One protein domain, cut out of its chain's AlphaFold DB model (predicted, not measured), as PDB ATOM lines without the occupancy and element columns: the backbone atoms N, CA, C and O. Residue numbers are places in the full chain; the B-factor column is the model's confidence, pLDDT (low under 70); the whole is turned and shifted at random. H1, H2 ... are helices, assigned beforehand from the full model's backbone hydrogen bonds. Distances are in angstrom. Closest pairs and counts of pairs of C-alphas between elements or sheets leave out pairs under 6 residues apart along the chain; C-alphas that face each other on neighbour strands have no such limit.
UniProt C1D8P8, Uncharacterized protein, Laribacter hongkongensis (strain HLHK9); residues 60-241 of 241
ATOM      1  N   ALA A  60      20.641  62.434  14.141       70.50
ATOM      2  CA  ALA A  60      22.012  61.978  13.920       70.50
ATOM      3  C   ALA A  60      22.157  60.470  13.617       70.50
ATOM      4  O   ALA A  60      22.905  60.102  12.718       70.50
ATOM      5  N   ILE A  61      21.437  59.588  14.320       76.31
ATOM      6  CA  ILE A  61      21.448  58.136  14.069       76.31
ATOM      7  C   ILE A  61      20.829  57.843  12.702       76.31
ATOM      8  O   ILE A  61      21.365  57.042  11.942       76.31
ATOM      9  N   LEU A  62      19.726  58.517  12.365       78.75
ATOM     10  CA  LEU A  62      19.082  58.356  11.063       78.75
ATOM     11  C   LEU A  62      20.002  58.834   9.930       78.75
ATOM     12  O   LEU A  62      20.174  58.124   8.943       78.75
ATOM     13  N   LEU A  63      20.654  59.987  10.110       80.00
ATOM     14  CA  LEU A  63      21.666  60.519   9.190       80.00
ATOM     15  C   LEU A  63      22.866  59.578   9.032       80.00
ATOM     16  O   LEU A  63      23.364  59.414   7.921       80.00
ATOM     17  N   ALA A  64      23.313  58.927  10.107       79.25
ATOM     18  CA  ALA A  64      24.413  57.969  10.059       79.25
ATOM     19  C   ALA A  64      24.022  56.653   9.359       79.25
ATOM     20  O   ALA A  64      24.832  56.071   8.636       79.25
ATOM     21  N   LEU A  65      22.787  56.181   9.536       84.94
ATOM     22  CA  LEU A  65      22.300  54.955   8.894       84.94
ATOM     23  C   LEU A  65      21.938  55.159   7.419       84.94
ATOM     24  O   LEU A  65      22.038  54.215   6.638       84.94
ATOM     25  N   LEU A  66      21.564  56.376   7.024       87.50
ATOM     26  CA  LEU A  66      21.162  56.705   5.659       87.50
ATOM     27  C   LEU A  66      22.179  56.275   4.580       87.50
ATOM     28  O   LEU A  66      21.770  55.567   3.658       87.50
ATOM     29  N   PRO A  67      23.483  56.617   4.655       86.12
ATOM     30  CA  PRO A  67      24.446  56.197   3.636       86.12
ATOM     31  C   PRO A  67      24.666  54.680   3.618       86.12
ATOM     32  O   PRO A  67      24.882  54.108   2.554       86.12
ATOM     33  N   ILE A  68      24.569  54.018   4.775       87.62
ATOM     34  CA  ILE A  68      24.694  52.559   4.881       87.62
ATOM     35  C   ILE A  68      23.515  51.892   4.164       87.62
ATOM     36  O   ILE A  68      23.709  51.015   3.320       87.62
ATOM     37  N   ALA A  69      22.291  52.339   4.453       88.12
ATOM     38  CA  ALA A  69      21.090  51.857   3.785       88.12
ATOM     39  C   ALA A  69      21.149  52.127   2.274       88.12
ATOM     40  O   ALA A  69      20.870  51.227   1.486       88.12
ATOM     41  N   ALA A  70      21.587  53.321   1.863       88.44
ATOM     42  CA  ALA A  70      21.714  53.690   0.458       88.44
ATOM     43  C   ALA A  70      22.666  52.762  -0.312       88.44
ATOM     44  O   ALA A  70      22.312  52.316  -1.400       88.44
ATOM     45  N   VAL A  71      23.833  52.421   0.248       88.12
ATOM     46  CA  VAL A  71      24.770  51.470  -0.382       88.12
ATOM     47  C   VAL A  71      24.130  50.092  -0.542       88.12
ATOM     48  O   VAL A  71      24.195  49.515  -1.626       88.12
ATOM     49  N   ASN A  72      23.486  49.575   0.507       88.81
ATOM     50  CA  ASN A  72      22.845  48.261   0.466       88.81
ATOM     51  C   ASN A  72      21.688  48.219  -0.548       88.81
ATOM     52  O   ASN A  72      21.608  47.283  -1.341       88.81
ATOM     53  N   LEU A  73      20.827  49.244  -0.572       89.88
ATOM     54  CA  LEU A  73      19.736  49.350  -1.547       89.88
ATOM     55  C   LEU A  73      20.267  49.494  -2.974       89.88
ATOM     56  O   LEU A  73      19.747  48.854  -3.881       89.88
ATOM     57  N   TYR A  74      21.306  50.307  -3.177       87.94
ATOM     58  CA  TYR A  74      21.925  50.486  -4.487       87.94
ATOM     59  C   TYR A  74      22.531  49.178  -5.003       87.94
ATOM     60  O   TYR A  74      22.328  48.819  -6.163       87.94
ATOM     61  N   LEU A  75      23.230  48.439  -4.138       85.94
ATOM     62  CA  LEU A  75      23.775  47.125  -4.464       85.94
ATOM     63  C   LEU A  75      22.662  46.134  -4.817       85.94
ATOM     64  O   LEU A  75      22.737  45.481  -5.855       85.94
ATOM     65  N   LEU A  76      21.623  46.050  -3.983       88.06
ATOM     66  CA  LEU A  76      20.506  45.131  -4.186       88.06
ATOM     67  C   LEU A  76      19.752  45.436  -5.484       88.06
ATOM     68  O   LEU A  76      19.467  44.526  -6.257       88.06
ATOM     69  N   TRP A  77      19.494  46.716  -5.755       88.25
ATOM     70  CA  TRP A  77      18.895  47.170  -7.006       88.25
ATOM     71  C   TRP A  77      19.684  46.672  -8.217       88.25
ATOM     72  O   TRP A  77      19.116  46.072  -9.129       88.25
ATOM     73  N   TRP A  78      21.005  46.868  -8.217       83.06
ATOM     74  CA  TRP A  78      21.838  46.435  -9.335       83.06
ATOM     75  C   TRP A  78      21.972  44.919  -9.442       83.06
ATOM     76  O   TRP A  78      22.008  44.429 -10.564       83.06
ATOM     77  N   LEU A  79      21.995  44.178  -8.331       84.25
ATOM     78  CA  LEU A  79      21.995  42.710  -8.356       84.25
ATOM     79  C   LEU A  79      20.700  42.142  -8.948       84.25
ATOM     80  O   LEU A  79      20.735  41.148  -9.665       84.25
ATOM     81  N   ILE A  80      19.558  42.782  -8.681       85.50
ATOM     82  CA  ILE A  80      18.270  42.368  -9.249       85.50
ATOM     83  C   ILE A  80      18.228  42.672 -10.752       85.50
ATOM     84  O   ILE A  80      17.851  41.806 -11.542       85.50
ATOM     85  N   VAL A  81      18.633  43.885 -11.147       84.50
ATOM     86  CA  VAL A  81      18.546  44.364 -12.538       84.50
ATOM     87  C   VAL A  81      19.601  43.725 -13.448       84.50
ATOM     88  O   VAL A  81      19.311  43.402 -14.600       84.50
ATOM     89  N   ARG A  82      20.834  43.556 -12.966       72.06
ATOM     90  CA  ARG A  82      21.955  42.955 -13.699       72.06
ATOM     91  C   ARG A  82      22.288  41.620 -13.036       72.06
ATOM     92  O   ARG A  82      23.053  41.571 -12.079       72.06
ATOM     93  N   GLN A  83      21.725  40.541 -13.572       71.75
ATOM     94  CA  GLN A  83      21.952  39.153 -13.145       71.75
ATOM     95  C   GLN A  83      23.355  38.646 -13.553       71.75
ATOM     96  O   GLN A  83      23.500  37.615 -14.209       71.75
ATOM     97  N   ASP A  84      24.412  39.390 -13.214       78.88
ATOM     98  CA  ASP A  84      25.793  38.965 -13.449       78.88
ATOM     99  C   ASP A  84      26.168  37.896 -12.414       78.88
ATOM    100  O   ASP A  84      26.376  38.185 -11.229       78.88
ATOM    101  N   ALA A  85      26.241  36.643 -12.865       83.31
ATOM    102  CA  ALA A  85      26.533  35.500 -12.010       83.31
ATOM    103  C   ALA A  85      27.912  35.603 -11.339       83.31
ATOM    104  O   ALA A  85      28.061  35.207 -10.182       83.31
ATOM    105  N   GLN A  86      28.914  36.171 -12.023       84.06
ATOM    106  CA  GLN A  86      30.267  36.303 -11.480       84.06
ATOM    107  C   GLN A  86      30.285  37.318 -10.336       84.06
ATOM    108  O   GLN A  86      30.857  37.053  -9.271       84.06
ATOM    109  N   ILE A  87      29.663  38.481 -10.533       84.44
ATOM    110  CA  ILE A  87      29.629  39.510  -9.490       84.44
ATOM    111  C   ILE A  87      28.746  39.053  -8.324       84.44
ATOM    112  O   ILE A  87      29.147  39.195  -7.171       84.44
ATOM    113  N   THR A  88      27.610  38.415  -8.605       86.94
ATOM    114  CA  THR A  88      26.716  37.863  -7.574       86.94
ATOM    115  C   THR A  88      27.426  36.817  -6.717       86.94
ATOM    116  O   THR A  88      27.396  36.904  -5.489       86.94
ATOM    117  N   ALA A  89      28.147  35.879  -7.339       88.94
ATOM    118  CA  ALA A  89      28.942  34.885  -6.620       88.94
ATOM    119  C   ALA A  89      30.032  35.538  -5.758       88.94
ATOM    120  O   ALA A  89      30.232  35.138  -4.613       88.94
ATOM    121  N   SER A  90      30.697  36.581  -6.268       90.00
ATOM    122  CA  SER A  90      31.719  37.329  -5.519       90.00
ATOM    123  C   SER A  90      31.133  38.024  -4.290       90.00
ATOM    124  O   SER A  90      31.727  37.998  -3.213       90.00
ATOM    125  N   VAL A  91      29.955  38.631  -4.445       89.94
ATOM    126  CA  VAL A  91      29.224  39.304  -3.368       89.94
ATOM    127  C   VAL A  91      28.789  38.298  -2.303       89.94
ATOM    128  O   VAL A  91      29.050  38.517  -1.121       89.94
ATOM    129  N   LEU A  92      28.212  37.161  -2.693       90.94
ATOM    130  CA  LEU A  92      27.825  36.100  -1.757       90.94
ATOM    131  C   LEU A  92      29.035  35.497  -1.034       90.94
ATOM    132  O   LEU A  92      29.016  35.361   0.189       90.94
ATOM    133  N   ALA A  93      30.110  35.189  -1.760       91.25
ATOM    134  CA  ALA A  93      31.341  34.666  -1.176       91.25
ATOM    135  C   ALA A  93      31.968  35.666  -0.193       91.25
ATOM    136  O   ALA A  93      32.357  35.289   0.912       91.25
ATOM    137  N   GLY A  94      31.997  36.953  -0.551       89.19
ATOM    138  CA  GLY A  94      32.460  38.010   0.342       89.19
ATOM    139  C   GLY A  94      31.613  38.109   1.615       89.19
ATOM    140  O   GLY A  94      32.153  38.297   2.705       89.19
ATOM    141  N   TRP A  95      30.294  37.930   1.499       90.00
ATOM    142  CA  TRP A  95      29.398  37.932   2.655       90.00
ATOM    143  C   TRP A  95      29.704  36.752   3.578       90.00
ATOM    144  O   TRP A  95      29.884  36.939   4.779       90.00
ATOM    145  N   LEU A  96      29.830  35.550   3.008       90.12
ATOM    146  CA  LEU A  96      30.103  34.319   3.750       90.12
ATOM    147  C   LEU A  96      31.438  34.375   4.490       90.12
ATOM    148  O   LEU A  96      31.494  34.010   5.660       90.12
ATOM    149  N   ILE A  97      32.502  34.866   3.853       90.25
ATOM    150  CA  ILE A  97      33.810  35.004   4.508       90.25
ATOM    151  C   ILE A  97      33.719  35.968   5.696       90.25
ATOM    152  O   ILE A  97      34.247  35.672   6.768       90.25
ATOM    153  N   LEU A  98      33.018  37.097   5.544       88.00
ATOM    154  CA  LEU A  98      32.847  38.063   6.630       88.00
ATOM    155  C   LEU A  98      31.968  37.504   7.764       88.00
ATOM    156  O   LEU A  98      32.270  37.695   8.946       88.00
ATOM    157  N   ALA A  99      30.912  36.768   7.419       86.62
ATOM    158  CA  ALA A  99      30.055  36.071   8.372       86.62
ATOM    159  C   ALA A  99      30.845  35.009   9.162       86.62
ATOM    160  O   ALA A  99      30.817  35.001  10.391       86.62
ATOM    161  N   LEU A 100      31.626  34.167   8.484       87.38
ATOM    162  CA  LEU A 100      32.467  33.154   9.127       87.38
ATOM    163  C   LEU A 100      33.551  33.790  10.004       87.38
ATOM    164  O   LEU A 100      33.715  33.389  11.155       87.38
ATOM    165  N   GLY A 101      34.237  34.821   9.505       85.06
ATOM    166  CA  GLY A 101      35.257  35.542  10.268       85.06
ATOM    167  C   GLY A 101      34.688  36.190  11.532       85.06
ATOM    168  O   GLY A 101      35.257  36.061  12.615       85.06
ATOM    169  N   SER A 102      33.520  36.826  11.430       85.06
ATOM    170  CA  SER A 102      32.868  37.447  12.588       85.06
ATOM    171  C   SER A 102      32.350  36.423  13.603       85.06
ATOM    172  O   SER A 102      32.500  36.642  14.808       85.06
ATOM    173  N   LYS A 103      31.818  35.280  13.149       85.06
ATOM    174  CA  LYS A 103      31.422  34.171  14.030       85.06
ATOM    175  C   LYS A 103      32.626  33.553  14.746       85.06
ATOM    176  O   LYS A 103      32.517  33.262  15.934       85.06
ATOM    177  N   ALA A 104      33.757  33.399  14.059       85.38
ATOM    178  CA  ALA A 104      34.993  32.893  14.653       85.38
ATOM    179  C   ALA A 104      35.541  33.833  15.741       85.38
ATOM    180  O   ALA A 104      36.004  33.370  16.779       85.38
ATOM    181  N   MET A 105      35.439  35.152  15.544       84.19
ATOM    182  CA  MET A 105      35.885  36.142  16.535       84.19
ATOM    183  C   MET A 105      34.918  36.312  17.716       84.19
ATOM    184  O   MET A 105      35.342  36.714  18.799       84.19
ATOM    185  N   ARG A 106      33.616  36.068  17.520       78.88
ATOM    186  CA  ARG A 106      32.577  36.219  18.556       78.88
ATOM    187  C   ARG A 106      31.630  35.016  18.568       78.88
ATOM    188  O   ARG A 106      30.481  35.138  18.130       78.88
ATOM    189  N   PRO A 107      32.073  33.865  19.101       77.00
ATOM    190  CA  PRO A 107      31.292  32.630  19.066       77.00
ATOM    191  C   PRO A 107      29.965  32.742  19.832       77.00
ATOM    192  O   PRO A 107      28.960  32.196  19.377       77.00
ATOM    193  N   GLU A 108      29.928  33.527  20.909       79.44
ATOM    194  CA  GLU A 108      28.764  33.685  21.797       79.44
ATOM    195  C   GLU A 108      27.561  34.395  21.154       79.44
ATOM    196  O   GLU A 108      26.429  34.278  21.620       79.44
ATOM    197  N   GLN A 109      27.764  35.155  20.073       75.69
ATOM    198  CA  GLN A 109      26.716  36.006  19.507       75.69
ATOM    199  C   GLN A 109      26.222  35.446  18.170       75.69
ATOM    200  O   GLN A 109      26.804  35.688  17.115       75.69
ATOM    201  N   ALA A 110      25.106  34.712  18.206       76.19
ATOM    202  CA  ALA A 110      24.557  34.021  17.036       76.19
ATOM    203  C   ALA A 110      24.156  34.954  15.875       76.19
ATOM    204  O   ALA A 110      24.262  34.563  14.718       76.19
ATOM    205  N   LEU A 111      23.726  36.186  16.170       82.56
ATOM    206  CA  LEU A 111      23.206  37.116  15.159       82.56
ATOM    207  C   LEU A 111      24.275  38.008  14.509       82.56
ATOM    208  O   LEU A 111      24.030  38.521  13.420       82.56
ATOM    209  N   VAL A 112      25.449  38.184  15.131       82.25
ATOM    210  CA  VAL A 112      26.566  38.989  14.585       82.25
ATOM    211  C   VAL A 112      26.893  38.678  13.122       82.25
ATOM    212  O   VAL A 112      26.932  39.629  12.342       82.25
ATOM    213  N   PRO A 113      27.067  37.411  12.700       82.06
ATOM    214  CA  PRO A 113      27.397  37.106  11.308       82.06
ATOM    215  C   PRO A 113      26.340  37.571  10.303       82.06
ATOM    216  O   PRO A 113      26.664  37.776   9.139       82.06
ATOM    217  N   VAL A 114      25.095  37.763  10.747       82.75
ATOM    218  CA  VAL A 114      23.994  38.182   9.880       82.75
ATOM    219  C   VAL A 114      23.974  39.695   9.709       82.75
ATOM    220  O   VAL A 114      23.940  40.171   8.580       82.75
ATOM    221  N   TRP A 115      23.990  40.468  10.801       83.56
ATOM    222  CA  TRP A 115      23.808  41.927  10.724       83.56
ATOM    223  C   TRP A 115      25.106  42.712  10.505       83.56
ATOM    224  O   TRP A 115      25.057  43.822   9.970       83.56
ATOM    225  N   LEU A 116      26.267  42.167  10.882       84.00
ATOM    226  CA  LEU A 116      27.548  42.874  10.774       84.00
ATOM    227  C   LEU A 116      27.916  43.236   9.319       84.00
ATOM    228  O   LEU A 116      28.290  44.390   9.094       84.00
ATOM    229  N   PRO A 117      27.751  42.348   8.314       83.06
ATOM    230  CA  PRO A 117      27.999  42.701   6.915       83.06
ATOM    231  C   PRO A 117      27.119  43.852   6.412       83.06
ATOM    232  O   PRO A 117      27.586  44.685   5.639       83.06
ATOM    233  N   PHE A 118      25.875  43.948   6.892       84.75
ATOM    234  CA  PHE A 118      24.965  45.036   6.517       84.75
ATOM    235  C   PHE A 118      25.359  46.378   7.137       84.75
ATOM    236  O   PHE A 118      25.102  47.420   6.534       84.75
ATOM    237  N   LEU A 119      25.991  46.364   8.315       85.88
ATOM    238  CA  LEU A 119      26.487  47.572   8.979       85.88
ATOM    239  C   LEU A 119      27.815  48.062   8.382       85.88
ATOM    240  O   LEU A 119      28.090  49.262   8.376       85.88
ATOM    241  N   TYR A 120      28.609  47.136   7.840       86.56
ATOM    242  CA  TYR A 120      29.903  47.392   7.209       86.56
ATOM    243  C   TYR A 120      29.901  46.995   5.721       86.56
ATOM    244  O   TYR A 120      30.754  46.212   5.286       86.56
ATOM    245  N   PRO A 121      28.984  47.550   4.898       88.50
ATOM    246  CA  PRO A 121      28.828  47.121   3.512       88.50
ATOM    247  C   PRO A 121      30.071  47.435   2.679       88.50
ATOM    248  O   PRO A 121      30.350  46.740   1.712       88.50
ATOM    249  N   TYR A 122      30.863  48.441   3.064       88.25
ATOM    250  CA  TYR A 122      32.116  48.759   2.388       88.25
ATOM    251  C   TYR A 122      33.166  47.646   2.559       88.25
ATOM    252  O   TYR A 122      33.830  47.322   1.582       88.25
ATOM    253  N   VAL A 123      33.288  47.017   3.739       89.44
ATOM    254  CA  VAL A 123      34.227  45.895   3.973       89.44
ATOM    255  C   VAL A 123      33.803  44.698   3.138       89.44
ATOM    256  O   VAL A 123      34.605  44.097   2.424       89.44
ATOM    257  N   TRP A 124      32.509  44.386   3.207       92.19
ATOM    258  CA  TRP A 124      31.902  43.313   2.439       92.19
ATOM    259  C   TRP A 124      32.121  43.508   0.932       92.19
ATOM    260  O   TRP A 124      32.599  42.596   0.254       92.19
ATOM    261  N   LEU A 125      31.851  44.709   0.418       90.88
ATOM    262  CA  LEU A 125      32.072  45.057  -0.984       90.88
ATOM    263  C   LEU A 125      33.550  45.080  -1.367       90.88
ATOM    264  O   LEU A 125      33.876  44.695  -2.485       90.88
ATOM    265  N   GLY A 126      34.451  45.481  -0.470       90.19
ATOM    266  CA  GLY A 126      35.893  45.396  -0.692       90.19
ATOM    267  C   GLY A 126      36.335  43.955  -0.930       90.19
ATOM    268  O   GLY A 126      37.011  43.666  -1.918       90.19
ATOM    269  N   LEU A 127      35.878  43.034  -0.081       90.81
ATOM    270  CA  LEU A 127      36.186  41.615  -0.223       90.81
ATOM    271  C   LEU A 127      35.570  41.022  -1.499       90.81
ATOM    272  O   LEU A 127      36.258  40.337  -2.256       90.81
ATOM    273  N   ALA A 128      34.303  41.339  -1.774       91.00
ATOM    274  CA  ALA A 128      33.632  40.938  -3.006       91.00
ATOM    275  C   ALA A 128      34.377  41.449  -4.249       91.00
ATOM    276  O   ALA A 128      34.570  40.700  -5.205       91.00
ATOM    277  N   ALA A 129      34.854  42.692  -4.228       89.56
ATOM    278  CA  ALA A 129      35.567  43.285  -5.346       89.56
ATOM    279  C   ALA A 129      36.950  42.654  -5.569       89.56
ATOM    280  O   ALA A 129      37.345  42.455  -6.718       89.56
ATOM    281  N   VAL A 130      37.661  42.273  -4.500       89.81
ATOM    282  CA  VAL A 130      38.913  41.501  -4.603       89.81
ATOM    283  C   VAL A 130      38.652  40.123  -5.215       89.81
ATOM    284  O   VAL A 130      39.344  39.733  -6.153       89.81
ATOM    285  N   LEU A 131      37.631  39.397  -4.752       89.75
ATOM    286  CA  LEU A 131      37.268  38.090  -5.316       89.75
ATOM    287  C   LEU A 131      36.865  38.196  -6.789       89.75
ATOM    288  O   LEU A 131      37.329  37.413  -7.623       89.75
ATOM    289  N   TRP A 132      36.054  39.199  -7.123       88.56
ATOM    290  CA  TRP A 132      35.662  39.498  -8.496       88.56
ATOM    291  C   TRP A 132      36.885  39.754  -9.380       88.56
ATOM    292  O   TRP A 132      36.996  39.168 -10.460       88.56
ATOM    293  N   MET A 133      37.829  40.562  -8.894       83.69
ATOM    294  CA  MET A 133      39.077  40.893  -9.575       83.69
ATOM    295  C   MET A 133      39.954  39.660  -9.819       83.69
ATOM    296  O   MET A 133      40.469  39.477 -10.922       83.69
ATOM    297  N   LEU A 134      40.091  38.779  -8.825       83.69
ATOM    298  CA  LEU A 134      40.856  37.535  -8.953       83.69
ATOM    299  C   LEU A 134      40.237  36.596  -9.999       83.69
ATOM    300  O   LEU A 134      40.946  36.055 -10.851       83.69
ATOM    301  N   MET A 135      38.910  36.442  -9.988       79.81
ATOM    302  CA  MET A 135      38.202  35.638 -10.989       79.81
ATOM    303  C   MET A 135      38.298  36.253 -12.392       79.81
ATOM    304  O   MET A 135      38.535  35.541 -13.370       79.81
ATOM    305  N   ALA A 136      38.187  37.578 -12.497       70.38
ATOM    306  CA  ALA A 136      38.353  38.308 -13.750       70.38
ATOM    307  C   ALA A 136      39.788  38.209 -14.307       70.38
ATOM    308  O   ALA A 136      39.978  38.065 -15.519       70.38
ATOM    309  N   GLY A 137      40.804  38.237 -13.440       61.12
ATOM    310  CA  GLY A 137      42.212  38.078 -13.815       61.12
ATOM    311  C   GLY A 137      42.517  36.692 -14.387       61.12
ATOM    312  O   GLY A 137      43.222  36.584 -15.392       61.12
ATOM    313  N   ARG A 138      41.913  35.639 -13.817       65.19
ATOM    314  CA  ARG A 138      42.036  34.263 -14.330       65.19
ATOM    315  C   ARG A 138      41.415  34.094 -15.716       65.19
ATOM    316  O   ARG A 138      42.018  33.460 -16.573       65.19
ATOM    317  N   GLN A 139      40.241  34.677 -15.956       62.56
ATOM    318  CA  GLN A 139      39.551  34.560 -17.250       62.56
ATOM    319  C   GLN A 139      40.220  35.358 -18.381       62.56
ATOM    320  O   GLN A 139      40.041  35.036 -19.550       62.56
ATOM    321  N   SER A 140      40.977  36.407 -18.051       56.12
ATOM    322  CA  SER A 140      41.588  37.319 -19.032       56.12
ATOM    323  C   SER A 140      43.033  36.970 -19.408       56.12
ATOM    324  O   SER A 140      43.669  37.729 -20.145       56.12
ATOM    325  N   GLY A 141      43.571  35.848 -18.913       55.91
ATOM    326  CA  GLY A 141      44.949  35.432 -19.190       55.91
ATOM    327  C   GLY A 141      45.988  36.472 -18.752       55.91
ATOM    328  O   GLY A 141      46.975  36.679 -19.449       55.91
ATOM    329  N   GLY A 142      45.735  37.193 -17.652       56.59
ATOM    330  CA  GLY A 142      46.638  38.229 -17.130       56.59
ATOM    331  C   GLY A 142      46.437  39.637 -17.707       56.59
ATOM    332  O   GLY A 142      47.056  40.584 -17.223       56.59
ATOM    333  N   ARG A 143      45.527  39.842 -18.674       55.06
ATOM    334  CA  ARG A 143      45.180  41.186 -19.188       55.06
ATOM    335  C   ARG A 143      44.128  41.872 -18.320       55.06
ATOM    336  O   ARG A 143      43.022  42.189 -18.752       55.06
ATOM    337  N   VAL A 144      44.529  42.154 -17.088       55.47
ATOM    338  CA  VAL A 144      43.723  42.820 -16.058       55.47
ATOM    339  C   VAL A 144      43.217  44.203 -16.512       55.47
ATOM    340  O   VAL A 144      42.092  44.596 -16.202       55.47
ATOM    341  N   ALA A 145      44.008  44.919 -17.319       49.97
ATOM    342  CA  ALA A 145      43.674  46.252 -17.821       49.97
ATOM    343  C   ALA A 145      42.360  46.299 -18.625       49.97
ATOM    344  O   ALA A 145      41.645  47.293 -18.557       49.97
ATOM    345  N   ALA A 146      41.998  45.224 -19.337       48.94
ATOM    346  CA  ALA A 146      40.819  45.215 -20.205       48.94
ATOM    347  C   ALA A 146      39.483  45.222 -19.436       48.94
ATOM    348  O   ALA A 146      38.478  45.666 -19.983       48.94
ATOM    349  N   ARG A 147      39.454  44.776 -18.167       55.12
ATOM    350  CA  ARG A 147      38.227  44.761 -17.340       55.12
ATOM    351  C   ARG A 147      38.138  45.885 -16.302       55.12
ATOM    352  O   ARG A 147      37.072  46.087 -15.732       55.12
ATOM    353  N   PHE A 148      39.184  46.701 -16.142       53.47
ATOM    354  CA  PHE A 148      39.055  48.037 -15.531       53.47
ATOM    355  C   PHE A 148      38.357  49.051 -16.447       53.47
ATOM    356  O   PHE A 148      38.317  50.240 -16.130       53.47
ATOM    357  N   ALA A 149      37.824  48.601 -17.582       54.59
ATOM    358  CA  ALA A 149      36.856  49.318 -18.389       54.59
ATOM    359  C   ALA A 149      35.446  48.814 -18.030       54.59
ATOM    360  O   ALA A 149      34.898  48.002 -18.778       54.59
ATOM    361  N   PRO A 150      34.855  49.218 -16.882       56.69
ATOM    362  CA  PRO A 150      33.451  48.962 -16.642       56.69
ATOM    363  C   PRO A 150      32.670  49.461 -17.848       56.69
ATOM    364  O   PRO A 150      32.857  50.603 -18.282       56.69
ATOM    365  N   ALA A 151      31.824  48.598 -18.413       56.06
ATOM    366  CA  ALA A 151      30.936  49.029 -19.477       56.06
ATOM    367  C   ALA A 151      30.180  50.257 -18.961       56.06
ATOM    368  O   ALA A 151      29.723  50.267 -17.816       56.06
ATOM    369  N   ALA A 152      30.059  51.310 -19.774       50.53
ATOM    370  CA  ALA A 152      29.535  52.606 -19.327       50.53
ATOM    371  C   ALA A 152      28.125  52.522 -18.695       50.53
ATOM    372  O   ALA A 152      27.636  53.495 -18.127       50.53
ATOM    373  N   HIS A 153      27.444  51.379 -18.825       55.47
ATOM    374  CA  HIS A 153      26.089  51.123 -18.344       55.47
ATOM    375  C   HIS A 153      26.027  50.087 -17.202       55.47
ATOM    376  O   HIS A 153      24.944  49.868 -16.659       55.47
ATOM    377  N   ASP A 154      27.150  49.490 -16.786       69.56
ATOM    378  CA  ASP A 154      27.202  48.528 -15.679       69.56
ATOM    379  C   ASP A 154      27.540  49.218 -14.355       69.56
ATOM    380  O   ASP A 154      28.697  49.344 -13.946       69.56
ATOM    381  N   GLY A 155      26.494  49.656 -13.647       73.81
ATOM    382  CA  GLY A 155      26.640  50.236 -12.309       73.81
ATOM    383  C   GLY A 155      27.288  49.271 -11.313       73.81
ATOM    384  O   GLY A 155      28.058  49.709 -10.464       73.81
ATOM    385  N   LEU A 156      27.058  47.963 -11.466       81.50
ATOM    386  CA  LEU A 156      27.614  46.932 -10.589       81.50
ATOM    387  C   LEU A 156      29.149  46.829 -10.711       81.50
ATOM    388  O   LEU A 156      29.848  46.785  -9.701       81.50
ATOM    389  N   GLN A 157      29.696  46.888 -11.933       82.38
ATOM    390  CA  GLN A 157      31.151  46.910 -12.147       82.38
ATOM    391  C   GLN A 157      31.775  48.212 -11.628       82.38
ATOM    392  O   GLN A 157      32.854  48.186 -11.035       82.38
ATOM    393  N   ALA A 158      31.086  49.347 -11.784       83.25
ATOM    394  CA  ALA A 158      31.548  50.620 -11.234       83.25
ATOM    395  C   ALA A 158      31.651  50.589  -9.697       83.25
ATOM    396  O   ALA A 158      32.618  51.121  -9.156       83.25
ATOM    397  N   VAL A 159      30.712  49.929  -9.004       87.88
ATOM    398  CA  VAL A 159      30.779  49.719  -7.543       87.88
ATOM    399  C   VAL A 159      31.983  48.867  -7.163       87.88
ATOM    400  O   VAL A 159      32.705  49.232  -6.240       87.88
ATOM    401  N   MET A 160      32.235  47.765  -7.875       88.50
ATOM    402  CA  MET A 160      33.380  46.894  -7.578       88.50
ATOM    403  C   MET A 160      34.707  47.637  -7.758       88.50
ATOM    404  O   MET A 160      35.576  47.600  -6.888       88.50
ATOM    405  N   VAL A 161      34.847  48.395  -8.846       87.12
ATOM    406  CA  VAL A 161      36.045  49.206  -9.086       87.12
ATOM    407  C   VAL A 161      36.184  50.326  -8.050       87.12
ATOM    408  O   VAL A 161      37.279  50.550  -7.538       87.12
ATOM    409  N   ALA A 162      35.090  50.994  -7.680       88.81
ATOM    410  CA  ALA A 162      35.096  51.995  -6.616       88.81
ATOM    411  C   ALA A 162      35.491  51.398  -5.257       88.81
ATOM    412  O   ALA A 162      36.260  52.018  -4.525       88.81
ATOM    413  N   ALA A 163      35.022  50.189  -4.937       90.12
ATOM    414  CA  ALA A 163      35.397  49.480  -3.720       90.12
ATOM    415  C   ALA A 163      36.895  49.140  -3.703       90.12
ATOM    416  O   ALA A 163      37.540  49.352  -2.674       90.12
ATOM    417  N   LEU A 164      37.468  48.697  -4.830       89.12
ATOM    418  CA  LEU A 164      38.915  48.473  -4.959       89.12
ATOM    419  C   LEU A 164      39.710  49.768  -4.775       89.12
ATOM    420  O   LEU A 164      40.666  49.779  -4.007       89.12
ATOM    421  N   LEU A 165      39.308  50.860  -5.436       87.75
ATOM    422  CA  LEU A 165      39.979  52.160  -5.315       87.75
ATOM    423  C   LEU A 165      39.925  52.692  -3.884       87.75
ATOM    424  O   LEU A 165      40.939  53.153  -3.361       87.75
ATOM    425  N   LEU A 166      38.769  52.582  -3.227       88.44
ATOM    426  CA  LEU A 166      38.615  52.980  -1.835       88.44
ATOM    427  C   LEU A 166      39.565  52.182  -0.933       88.44
ATOM    428  O   LEU A 166      40.324  52.787  -0.177       88.44
ATOM    429  N   HIS A 167      39.587  50.852  -1.043       89.00
ATOM    430  CA  HIS A 167      40.450  50.011  -0.206       89.00
ATOM    431  C   HIS A 167      41.935  50.187  -0.530       89.00
ATOM    432  O   HIS A 167      42.742  50.208   0.392       89.00
ATOM    433  N   ALA A 168      42.303  50.388  -1.798       85.62
ATOM    434  CA  ALA A 168      43.673  50.706  -2.189       85.62
ATOM    435  C   ALA A 168      44.120  52.058  -1.613       85.62
ATOM    436  O   ALA A 168      45.211  52.157  -1.050       85.62
ATOM    437  N   SER A 169      43.262  53.081  -1.681       82.88
ATOM    438  CA  SER A 169      43.544  54.396  -1.096       82.88
ATOM    439  C   SER A 169      43.718  54.318   0.422       82.88
ATOM    440  O   SER A 169      44.651  54.897   0.971       82.88
ATOM    441  N   LEU A 170      42.874  53.533   1.098       82.50
ATOM    442  CA  LEU A 170      42.947  53.314   2.539       82.50
ATOM    443  C   LEU A 170      44.188  52.515   2.922       82.50
ATOM    444  O   LEU A 170      44.857  52.892   3.872       82.50
ATOM    445  N   ALA A 171      44.531  51.462   2.180       83.69
ATOM    446  CA  ALA A 171      45.744  50.686   2.413       83.69
ATOM    447  C   ALA A 171      46.993  51.573   2.305       83.69
ATOM    448  O   ALA A 171      47.820  51.573   3.213       83.69
ATOM    449  N   MET A 172      47.082  52.402   1.258       78.62
ATOM    450  CA  MET A 172      48.163  53.381   1.108       78.62
ATOM    451  C   MET A 172      48.188  54.391   2.257       78.62
ATOM    452  O   MET A 172      49.251  54.718   2.776       78.62
ATOM    453  N   ALA A 173      47.025  54.870   2.688       75.06
ATOM    454  CA  ALA A 173      46.946  55.852   3.758       75.06
ATOM    455  C   ALA A 173      47.267  55.257   5.142       75.06
ATOM    456  O   ALA A 173      47.876  55.932   5.969       75.06
ATOM    457  N   LEU A 174      46.926  53.989   5.385       76.81
ATOM    458  CA  LEU A 174      47.266  53.254   6.607       76.81
ATOM    459  C   LEU A 174      48.774  53.040   6.753       76.81
ATOM    460  O   LEU A 174      49.276  53.084   7.874       76.81
ATOM    461  N   LEU A 175      49.495  52.863   5.641       76.25
ATOM    462  CA  LEU A 175      50.961  52.797   5.647       76.25
ATOM    463  C   LEU A 175      51.602  54.116   6.103       76.25
ATOM    464  O   LEU A 175      52.707  54.105   6.636       76.25
ATOM    465  N   VAL A 176      50.914  55.245   5.906       71.88
ATOM    466  CA  VAL A 176      51.437  56.587   6.203       71.88
ATOM    467  C   VAL A 176      50.943  57.119   7.553       71.88
ATOM    468  O   VAL A 176      51.666  57.855   8.221       71.88
ATOM    469  N   ALA A 177      49.724  56.772   7.984       65.06
ATOM    470  CA  ALA A 177      49.109  57.354   9.176       65.06
ATOM    471  C   ALA A 177      48.253  56.354   9.981       65.06
ATOM    472  O   ALA A 177      47.149  55.971   9.586       65.06
ATOM    473  N   SER A 178      48.697  56.054  11.206       63.81
ATOM    474  CA  SER A 178      47.969  55.240  12.192       63.81
ATOM    475  C   SER A 178      46.577  55.754  12.630       63.81
ATOM    476  O   SER A 178      45.715  54.911  12.901       63.81
ATOM    477  N   PRO A 179      46.250  57.071  12.694       68.25
ATOM    478  CA  PRO A 179      44.909  57.509  13.108       68.25
ATOM    479  C   PRO A 179      43.799  57.148  12.108       68.25
ATOM    480  O   PRO A 179      42.632  57.087  12.497       68.25
ATOM    481  N   LEU A 180      44.136  56.844  10.852       65.88
ATOM    482  CA  LEU A 180      43.160  56.445   9.833       65.88
ATOM    483  C   LEU A 180      42.566  55.053  10.090       65.88
ATOM    484  O   LEU A 180      41.418  54.805   9.726       65.88
ATOM    485  N   ALA A 181      43.287  54.183  10.803       69.88
ATOM    486  CA  ALA A 181      42.771  52.882  11.225       69.88
ATOM    487  C   ALA A 181      41.556  53.022  12.155       69.88
ATOM    488  O   ALA A 181      40.595  52.260  12.057       69.88
ATOM    489  N   ARG A 182      41.559  54.042  13.026       72.12
ATOM    490  CA  ARG A 182      40.414  54.332  13.901       72.12
ATOM    491  C   ARG A 182      39.217  54.836  13.100       72.12
ATOM    492  O   ARG A 182      38.112  54.358  13.318       72.12
ATOM    493  N   LEU A 183      39.429  55.735  12.140       70.38
ATOM    494  CA  LEU A 183      38.360  56.205  11.247       70.38
ATOM    495  C   LEU A 183      37.720  55.053  10.463       70.38
ATOM    496  O   LEU A 183      36.499  55.025  10.317       70.38
ATOM    497  N   TYR A 184      38.521  54.079  10.023       72.19
ATOM    498  CA  TYR A 184      38.015  52.908   9.313       72.19
ATOM    499  C   TYR A 184      37.012  52.112  10.156       72.19
ATOM    500  O   TYR A 184      35.901  51.831   9.715       72.19
ATOM    501  N   VAL A 185      37.368  51.822  11.406       74.56
ATOM    502  CA  VAL A 185      36.530  51.019  12.306       74.56
ATOM    503  C   VAL A 185      35.339  51.816  12.852       74.56
ATOM    504  O   VAL A 185      34.227  51.296  12.908       74.56
ATOM    505  N   PHE A 186      35.543  53.073  13.249       78.94
ATOM    506  CA  PHE A 186      34.550  53.839  14.013       78.94
ATOM    507  C   PHE A 186      33.640  54.738  13.163       78.94
ATOM    508  O   PHE A 186      32.674  55.286  13.691       78.94
ATOM    509  N   SER A 187      33.904  54.910  11.864       81.44
ATOM    510  CA  SER A 187      33.116  55.802  10.994       81.44
ATOM    511  C   SER A 187      32.571  55.095   9.741       81.44
ATOM    512  O   SER A 187      32.877  55.501   8.615       81.44
ATOM    513  N   PRO A 188      31.708  54.067   9.899       82.81
ATOM    514  CA  PRO A 188      31.171  53.297   8.774       82.81
ATOM    515  C   PRO A 188      30.348  54.151   7.801       82.81
ATOM    516  O   PRO A 188      30.438  53.974   6.587       82.81
ATOM    517  N   SER A 189      29.587  55.122   8.310       84.38
ATOM    518  CA  SER A 189      28.764  56.030   7.502       84.38
ATOM    519  C   SER A 189      29.599  56.911   6.576       84.38
ATOM    520  O   SER A 189      29.247  57.087   5.412       84.38
ATOM    521  N   LEU A 190      30.729  57.424   7.081       82.75
ATOM    522  CA  LEU A 190      31.669  58.221   6.299       82.75
ATOM    523  C   LEU A 190      32.239  57.370   5.160       82.75
ATOM    524  O   LEU A 190      32.147  57.757   4.002       82.75
ATOM    525  N   LEU A 191      32.724  56.162   5.454       86.62
ATOM    526  CA  LEU A 191      33.250  55.268   4.419       86.62
ATOM    527  C   LEU A 191      32.208  54.872   3.368       86.62
ATOM    528  O   LEU A 191      32.544  54.788   2.189       86.62
ATOM    529  N   CYS A 192      30.945  54.695   3.757       87.75
ATOM    530  CA  CYS A 192      29.860  54.468   2.800       87.75
ATOM    531  C   CYS A 192      29.636  55.683   1.883       87.75
ATOM    532  O   CYS A 192      29.438  55.506   0.683       87.75
ATOM    533  N   LEU A 193      29.722  56.912   2.409       86.56
ATOM    534  CA  LEU A 193      29.666  58.128   1.589       86.56
ATOM    535  C   LEU A 193      30.844  58.212   0.619       86.56
ATOM    536  O   LEU A 193      30.639  58.518  -0.554       86.56
ATOM    537  N   LEU A 194      32.061  57.901   1.072       87.38
ATOM    538  CA  LEU A 194      33.230  57.875   0.192       87.38
ATOM    539  C   LEU A 194      33.117  56.790  -0.881       87.38
ATOM    540  O   LEU A 194      33.470  57.044  -2.032       87.38
ATOM    541  N   LEU A 195      32.570  55.619  -0.550       89.31
ATOM    542  CA  LEU A 195      32.292  54.565  -1.524       89.31
ATOM    543  C   LEU A 195      31.282  55.023  -2.585       89.31
ATOM    544  O   LEU A 195      31.512  54.827  -3.781       89.31
ATOM    545  N   LEU A 196      30.187  55.665  -2.168       88.56
ATOM    546  CA  LEU A 196      29.199  56.237  -3.085       88.56
ATOM    547  C   LEU A 196      29.835  57.319  -3.964       88.56
ATOM    548  O   LEU A 196      29.697  57.265  -5.184       88.56
ATOM    549  N   ALA A 197      30.592  58.249  -3.375       87.38
ATOM    550  CA  ALA A 197      31.299  59.297  -4.106       87.38
ATOM    551  C   ALA A 197      32.273  58.709  -5.141       87.38
ATOM    552  O   ALA A 197      32.259  59.120  -6.300       87.38
ATOM    553  N   CYS A 198      33.051  57.688  -4.769       87.62
ATOM    554  CA  CYS A 198      33.928  56.969  -5.696       87.62
ATOM    555  C   CYS A 198      33.148  56.305  -6.825       87.62
ATOM    556  O   CYS A 198      33.544  56.400  -7.983       87.62
ATOM    557  N   THR A 199      32.022  55.668  -6.504       87.50
ATOM    558  CA  THR A 199      31.153  55.037  -7.503       87.50
ATOM    559  C   THR A 199      30.652  56.077  -8.507       87.50
ATOM    560  O   THR A 199      30.726  55.854  -9.715       87.50
ATOM    561  N   PHE A 200      30.214  57.245  -8.032       86.62
ATOM    562  CA  PHE A 200      29.811  58.359  -8.891       86.62
ATOM    563  C   PHE A 200      30.963  58.893  -9.746       86.62
ATOM    564  O   PHE A 200      30.766  59.098 -10.942       86.62
ATOM    565  N   LEU A 201      32.161  59.068  -9.182       86.12
ATOM    566  CA  LEU A 201      33.341  59.522  -9.927       86.12
ATOM    567  C   LEU A 201      33.741  58.532 -11.024       86.12
ATOM    568  O   LEU A 201      33.987  58.946 -12.156       86.12
ATOM    569  N   VAL A 202      33.758  57.233 -10.716       84.38
ATOM    570  CA  VAL A 202      34.029  56.175 -11.698       84.38
ATOM    571  C   VAL A 202      32.977  56.214 -12.805       84.38
ATOM    572  O   VAL A 202      33.338  56.238 -13.979       84.38
ATOM    573  N   ARG A 203      31.683  56.302 -12.470       83.62
ATOM    574  CA  ARG A 203      30.617  56.396 -13.482       83.62
ATOM    575  C   ARG A 203      30.735  57.661 -14.329       83.62
ATOM    576  O   ARG A 203      30.620  57.574 -15.545       83.62
ATOM    577  N   LEU A 204      31.013  58.816 -13.725       84.31
ATOM    578  CA  LEU A 204      31.204  60.075 -14.449       84.31
ATOM    579  C   LEU A 204      32.404  59.997 -15.400       84.31
ATOM    580  O   LEU A 204      32.316  60.452 -16.540       84.31
ATOM    581  N   TYR A 205      33.508  59.395 -14.953       82.25
ATOM    582  CA  TYR A 205      34.676  59.153 -15.793       82.25
ATOM    583  C   TYR A 205      34.313  58.280 -17.001       82.25
ATOM    584  O   TYR A 205      34.641  58.643 -18.130       82.25
ATOM    585  N   GLN A 206      33.576  57.184 -16.786       79.06
ATOM    586  CA  GLN A 206      33.149  56.285 -17.863       79.06
ATOM    587  C   GLN A 206      32.158  56.934 -18.833       79.06
ATOM    588  O   GLN A 206      32.269  56.751 -20.042       79.06
ATOM    589  N   LEU A 207      31.224  57.748 -18.333       81.06
ATOM    590  CA  LEU A 207      30.306  58.509 -19.184       81.06
ATOM    591  C   LEU A 207      31.058  59.493 -20.089       81.06
ATOM    592  O   LEU A 207      30.681  59.673 -21.242       81.06
ATOM    593  N   ARG A 208      32.139  60.111 -19.593       82.56
ATOM    594  CA  ARG A 208      32.936  61.079 -20.365       82.56
ATOM    595  C   ARG A 208      33.933  60.435 -21.327       82.56
ATOM    596  O   ARG A 208      34.227  61.018 -22.365       82.56
ATOM    597  N   ARG A 209      34.523  59.294 -20.966       73.81
ATOM    598  CA  ARG A 209      35.625  58.663 -21.719       73.81
ATOM    599  C   ARG A 209      35.191  57.437 -22.531       73.81
ATOM    600  O   ARG A 209      36.016  56.915 -23.284       73.81
ATOM    601  N   GLY A 210      33.933  57.006 -22.408       68.06
ATOM    602  CA  GLY A 210      33.452  55.733 -22.943       68.06
ATOM    603  C   GLY A 210      34.025  54.538 -22.167       68.06
ATOM    604  O   GLY A 210      34.737  54.753 -21.188       68.06
ATOM    605  N   PRO A 211      33.755  53.287 -22.596       66.62
ATOM    606  CA  PRO A 211      34.215  52.057 -21.940       66.62
ATOM    607  C   PRO A 211      35.722  51.845 -22.155       66.62
ATOM    608  O   PRO A 211      36.165  50.934 -22.853       66.62
ATOM    609  N   ARG A 212      36.528  52.739 -21.589       67.50
ATOM    610  CA  ARG A 212      37.987  52.695 -21.629       67.50
ATOM    611  C   ARG A 212      38.517  52.312 -20.251       67.50
ATOM    612  O   ARG A 212      37.888  52.633 -19.236       67.50
ATOM    613  N   PRO A 213      39.682  51.644 -20.190       67.38
ATOM    614  CA  PRO A 213      40.323  51.367 -18.917       67.38
ATOM    615  C   PRO A 213      40.545  52.673 -18.152       67.38
ATOM    616  O   PRO A 213      40.843  53.720 -18.744       67.38
ATOM    617  N   LEU A 214      40.378  52.619 -16.831       69.94
ATOM    618  CA  LEU A 214      40.694  53.757 -15.974       69.94
ATOM    619  C   LEU A 214      42.147  54.184 -16.210       69.94
ATOM    620  O   LEU A 214      43.069  53.377 -16.117       69.94
ATOM    621  N   GLY A 215      42.348  55.463 -16.531       72.06
ATOM    622  CA  GLY A 215      43.690  55.997 -16.715       72.06
ATOM    623  C   GLY A 215      44.454  55.956 -15.393       72.06
ATOM    624  O   GLY A 215      43.893  56.306 -14.354       72.06
ATOM    625  N   GLY A 216      45.739  55.589 -15.428       72.69
ATOM    626  CA  GLY A 216      46.585  55.548 -14.228       72.69
ATOM    627  C   GLY A 216      46.595  56.872 -13.457       72.69
ATOM    628  O   GLY A 216      46.574  56.867 -12.234       72.69
ATOM    629  N   LEU A 217      46.494  58.006 -14.164       75.19
ATOM    630  CA  LEU A 217      46.348  59.328 -13.551       75.19
ATOM    631  C   LEU A 217      45.052  59.464 -12.735       75.19
ATOM    632  O   LEU A 217      45.085  59.998 -11.636       75.19
ATOM    633  N   PHE A 218      43.919  58.967 -13.241       78.94
ATOM    634  CA  PHE A 218      42.655  58.992 -12.498       78.94
ATOM    635  C   PHE A 218      42.756  58.136 -11.237       78.94
ATOM    636  O   PHE A 218      42.385  58.589 -10.160       78.94
ATOM    637  N   VAL A 219      43.315  56.929 -11.363       78.12
ATOM    638  CA  VAL A 219      43.551  56.033 -10.223       78.12
ATOM    639  C   VAL A 219      44.438  56.714  -9.182       78.12
ATOM    640  O   VAL A 219      44.100  56.712  -8.005       78.12
ATOM    641  N   LEU A 220      45.528  57.353  -9.608       76.44
ATOM    642  CA  LEU A 220      46.473  58.015  -8.713       76.44
ATOM    643  C   LEU A 220      45.852  59.238  -8.022       76.44
ATOM    644  O   LEU A 220      45.981  59.376  -6.809       76.44
ATOM    645  N   VAL A 221      45.112  60.074  -8.757       81.56
ATOM    646  CA  VAL A 221      44.385  61.227  -8.197       81.56
ATOM    647  C   VAL A 221      43.333  60.777  -7.191       81.56
ATOM    648  O   VAL A 221      43.229  61.361  -6.118       81.56
ATOM    649  N   VAL A 222      42.568  59.730  -7.503       80.62
ATOM    650  CA  VAL A 222      41.554  59.196  -6.589       80.62
ATOM    651  C   VAL A 222      42.224  58.600  -5.351       80.62
ATOM    652  O   VAL A 222      41.857  58.971  -4.241       80.62
ATOM    653  N   CYS A 223      43.256  57.768  -5.515       79.31
ATOM    654  CA  CYS A 223      43.972  57.145  -4.402       79.31
ATOM    655  C   CYS A 223      44.708  58.145  -3.500       79.31
ATOM    656  O   CYS A 223      44.781  57.907  -2.298       79.31
ATOM    657  N   ALA A 224      45.229  59.250  -4.042       77.06
ATOM    658  CA  ALA A 224      45.888  60.299  -3.261       77.06
ATOM    659  C   ALA A 224      44.894  61.322  -2.676       77.06
ATOM    660  O   ALA A 224      45.086  61.816  -1.564       77.06
ATOM    661  N   GLY A 225      43.818  61.635  -3.403       76.44
ATOM    662  CA  GLY A 225      42.825  62.638  -3.013       76.44
ATOM    663  C   GLY A 225      41.816  62.141  -1.977       76.44
ATOM    664  O   GLY A 225      41.422  62.901  -1.094       76.44
ATOM    665  N   LEU A 226      41.426  60.863  -2.036       77.88
ATOM    666  CA  LEU A 226      40.514  60.228  -1.074       77.88
ATOM    667  C   LEU A 226      41.003  60.357   0.382       77.88
ATOM    668  O   LEU A 226      40.243  60.863   1.209       77.88
ATOM    669  N   PRO A 227      42.251  59.978   0.724       71.12
ATOM    670  CA  PRO A 227      42.772  60.127   2.080       71.12
ATOM    671  C   PRO A 227      42.795  61.582   2.545       71.12
ATOM    672  O   PRO A 227      42.431  61.867   3.685       71.12
ATOM    673  N   ALA A 228      43.168  62.511   1.658       74.06
ATOM    674  CA  ALA A 228      43.188  63.938   1.969       74.06
ATOM    675  C   ALA A 228      41.779  64.472   2.281       74.06
ATOM    676  O   ALA A 228      41.609  65.217   3.247       74.06
ATOM    677  N   LEU A 229      40.760  64.034   1.532       74.19
ATOM    678  CA  LEU A 229      39.357  64.363   1.803       74.19
ATOM    679  C   LEU A 229      38.875  63.789   3.139       74.19
ATOM    680  O   LEU A 229      38.202  64.498   3.883       74.19
ATOM    681  N   VAL A 230      39.238  62.546   3.478       70.81
ATOM    682  CA  VAL A 230      38.887  61.940   4.779       70.81
ATOM    683  C   VAL A 230      39.508  62.726   5.929       70.81
ATOM    684  O   VAL A 230      38.814  63.064   6.886       70.81
ATOM    685  N   VAL A 231      40.803  63.043   5.839       71.94
ATOM    686  CA  VAL A 231      41.509  63.809   6.877       71.94
ATOM    687  C   VAL A 231      40.949  65.227   6.985       71.94
ATOM    688  O   VAL A 231      40.727  65.707   8.096       71.94
ATOM    689  N   GLY A 232      40.678  65.885   5.855       73.19
ATOM    690  CA  GLY A 232      40.067  67.214   5.817       73.19
ATOM    691  C   GLY A 232      38.675  67.234   6.447       73.19
ATOM    692  O   GLY A 232      38.412  68.064   7.315       73.19
ATOM    693  N   ALA A 233      37.814  66.278   6.088       70.50
ATOM    694  CA  ALA A 233      36.476  66.145   6.660       70.50
ATOM    695  C   ALA A 233      36.521  65.839   8.163       70.50
ATOM    696  O   ALA A 233      35.773  66.438   8.933       70.50
ATOM    697  N   ALA A 234      37.427  64.957   8.600       68.75
ATOM    698  CA  ALA A 234      37.605  64.641  10.014       68.75
ATOM    699  C   ALA A 234      38.062  65.866  10.824       68.75
ATOM    700  O   ALA A 234      37.509  66.130  11.888       68.75
ATOM    701  N   ARG A 235      39.020  66.647  10.305       73.44
ATOM    702  CA  ARG A 235      39.487  67.887  10.950       73.44
ATOM    703  C   ARG A 235      38.407  68.962  10.992       73.44
ATOM    704  O   ARG A 235      38.258  69.626  12.010       73.44
ATOM    705  N   TRP A 236      37.637  69.120   9.915       73.06
ATOM    706  CA  TRP A 236      36.534  70.079   9.874       73.06
ATOM    707  C   TRP A 236      35.440  69.725  10.888       73.06
ATOM    708  O   TRP A 236      34.996  70.591  11.634       73.06
ATOM    709  N   LEU A 237      35.074  68.443  10.986       66.81
ATOM    710  CA  LEU A 237      34.115  67.962  11.986       66.81
ATOM    711  C   LEU A 237      34.611  68.156  13.425       66.81
ATOM    712  O   LEU A 237      33.803  68.425  14.304       66.81
ATOM    713  N   GLN A 238      35.919  68.037  13.667       70.31
ATOM    714  CA  GLN A 238      36.524  68.317  14.973       70.31
ATOM    715  C   GLN A 238      36.566  69.812  15.310       70.31
ATOM    716  O   GLN A 238      36.525  70.154  16.482       70.31
ATOM    717  N   ALA A 239      36.666  70.688  14.310       67.94
ATOM    718  CA  ALA A 239      36.672  72.138  14.504       67.94
ATOM    719  C   ALA A 239      35.261  72.743  14.630       67.94
ATOM    720  O   ALA A 239      35.117  73.860  15.115       67.94
ATOM    721  N   ALA A 240      34.233  72.034  14.156       61.34
ATOM    722  CA  ALA A 240      32.838  72.475  14.171       61.34
ATOM    723  C   ALA A 240      32.034  71.997  15.400       61.34
ATOM    724  O   ALA A 240      30.846  72.313  15.493       61.34
ATOM    725  N   GLY A 241      32.642  71.210  16.294       44.97
ATOM    726  CA  GLY A 241      32.049  70.724  17.549       44.97
ATOM    727  C   GLY A 241      32.711  71.348  18.764       44.97
ATOM    728  O   GLY A 241      32.001  71.472  19.785       44.97
TER     729      GLY A 241
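AT A GLANCE: This is residues 60 to 241 of the 241 residues of an uncharacterized protein of Laribacter hongkongensis (strain HLHK9) (UniProt C1D8P8). The long helix H5 runs through the core and is crossed by H4, H7 and H8; H2 covers H4 away from H5, and H1 packs on H7. Short H3 packs on H2, and short H6 makes a corner with H5. The printed part has 182 residues with eight named helices, H1 to H8 in order, and no named strand: all helix, compact, with a radius of gyration of the C-alphas of 16.6 A and spans of 44 by 40 by 30 A.

HOW THE PARTS SIT: Start at H1, residues 60 to 81: its residues 64 to 71 touch H7, residues 188 to 209, at a steep tilt of 44 degrees, closest at the C-alphas of Ala 64 and Ser 189, 5.4 A. H2, residues 85 to 105, touches H4, residues 121 to 139, closest at C-alphas 94 and 128, 4.6 A. H3, residues 112 to 119, touches H2, closest at C-alphas 113 and 99, 4.1 A. The hub is H5, residues 155 to 176, which touches five helices, among them H4, about perpendicular at 73 degrees, closest at C-alphas 160 and 129, 4.8 A. It touches H7 at a steep tilt of 59 degrees, closest at C-alphas 162 and 199, 5.1 A. It touches H8, residues 216 to 239, closest at C-alphas 169 and 223, 4.3 A. H6, residues 179 to 186, touches H5 only at the corner, closest at C-alphas 180 and 174, 6.1 A. Every O i to N i+4 pair is within hydrogen-bond range in H2, H4, H6 and H7, against 16 of 18 in H1, 2 of 4 in H3, 17 of 18 in H5 and 18 of 20 in H8.

IN THESE COORDINATES: Find C-alpha 60 at (22.012, 61.978, 13.920); from there H1 runs 32.0 A, with a kink of 28 degrees near residue 68. H8 runs 34.6 A to C-alpha 239 at (36.672, 72.138, 14.504).

THE WHOLE: The printed part has no cut. Residues 140 to 154 make the long link; residues 137 to 154 are among the 33 with pLDDT under 70.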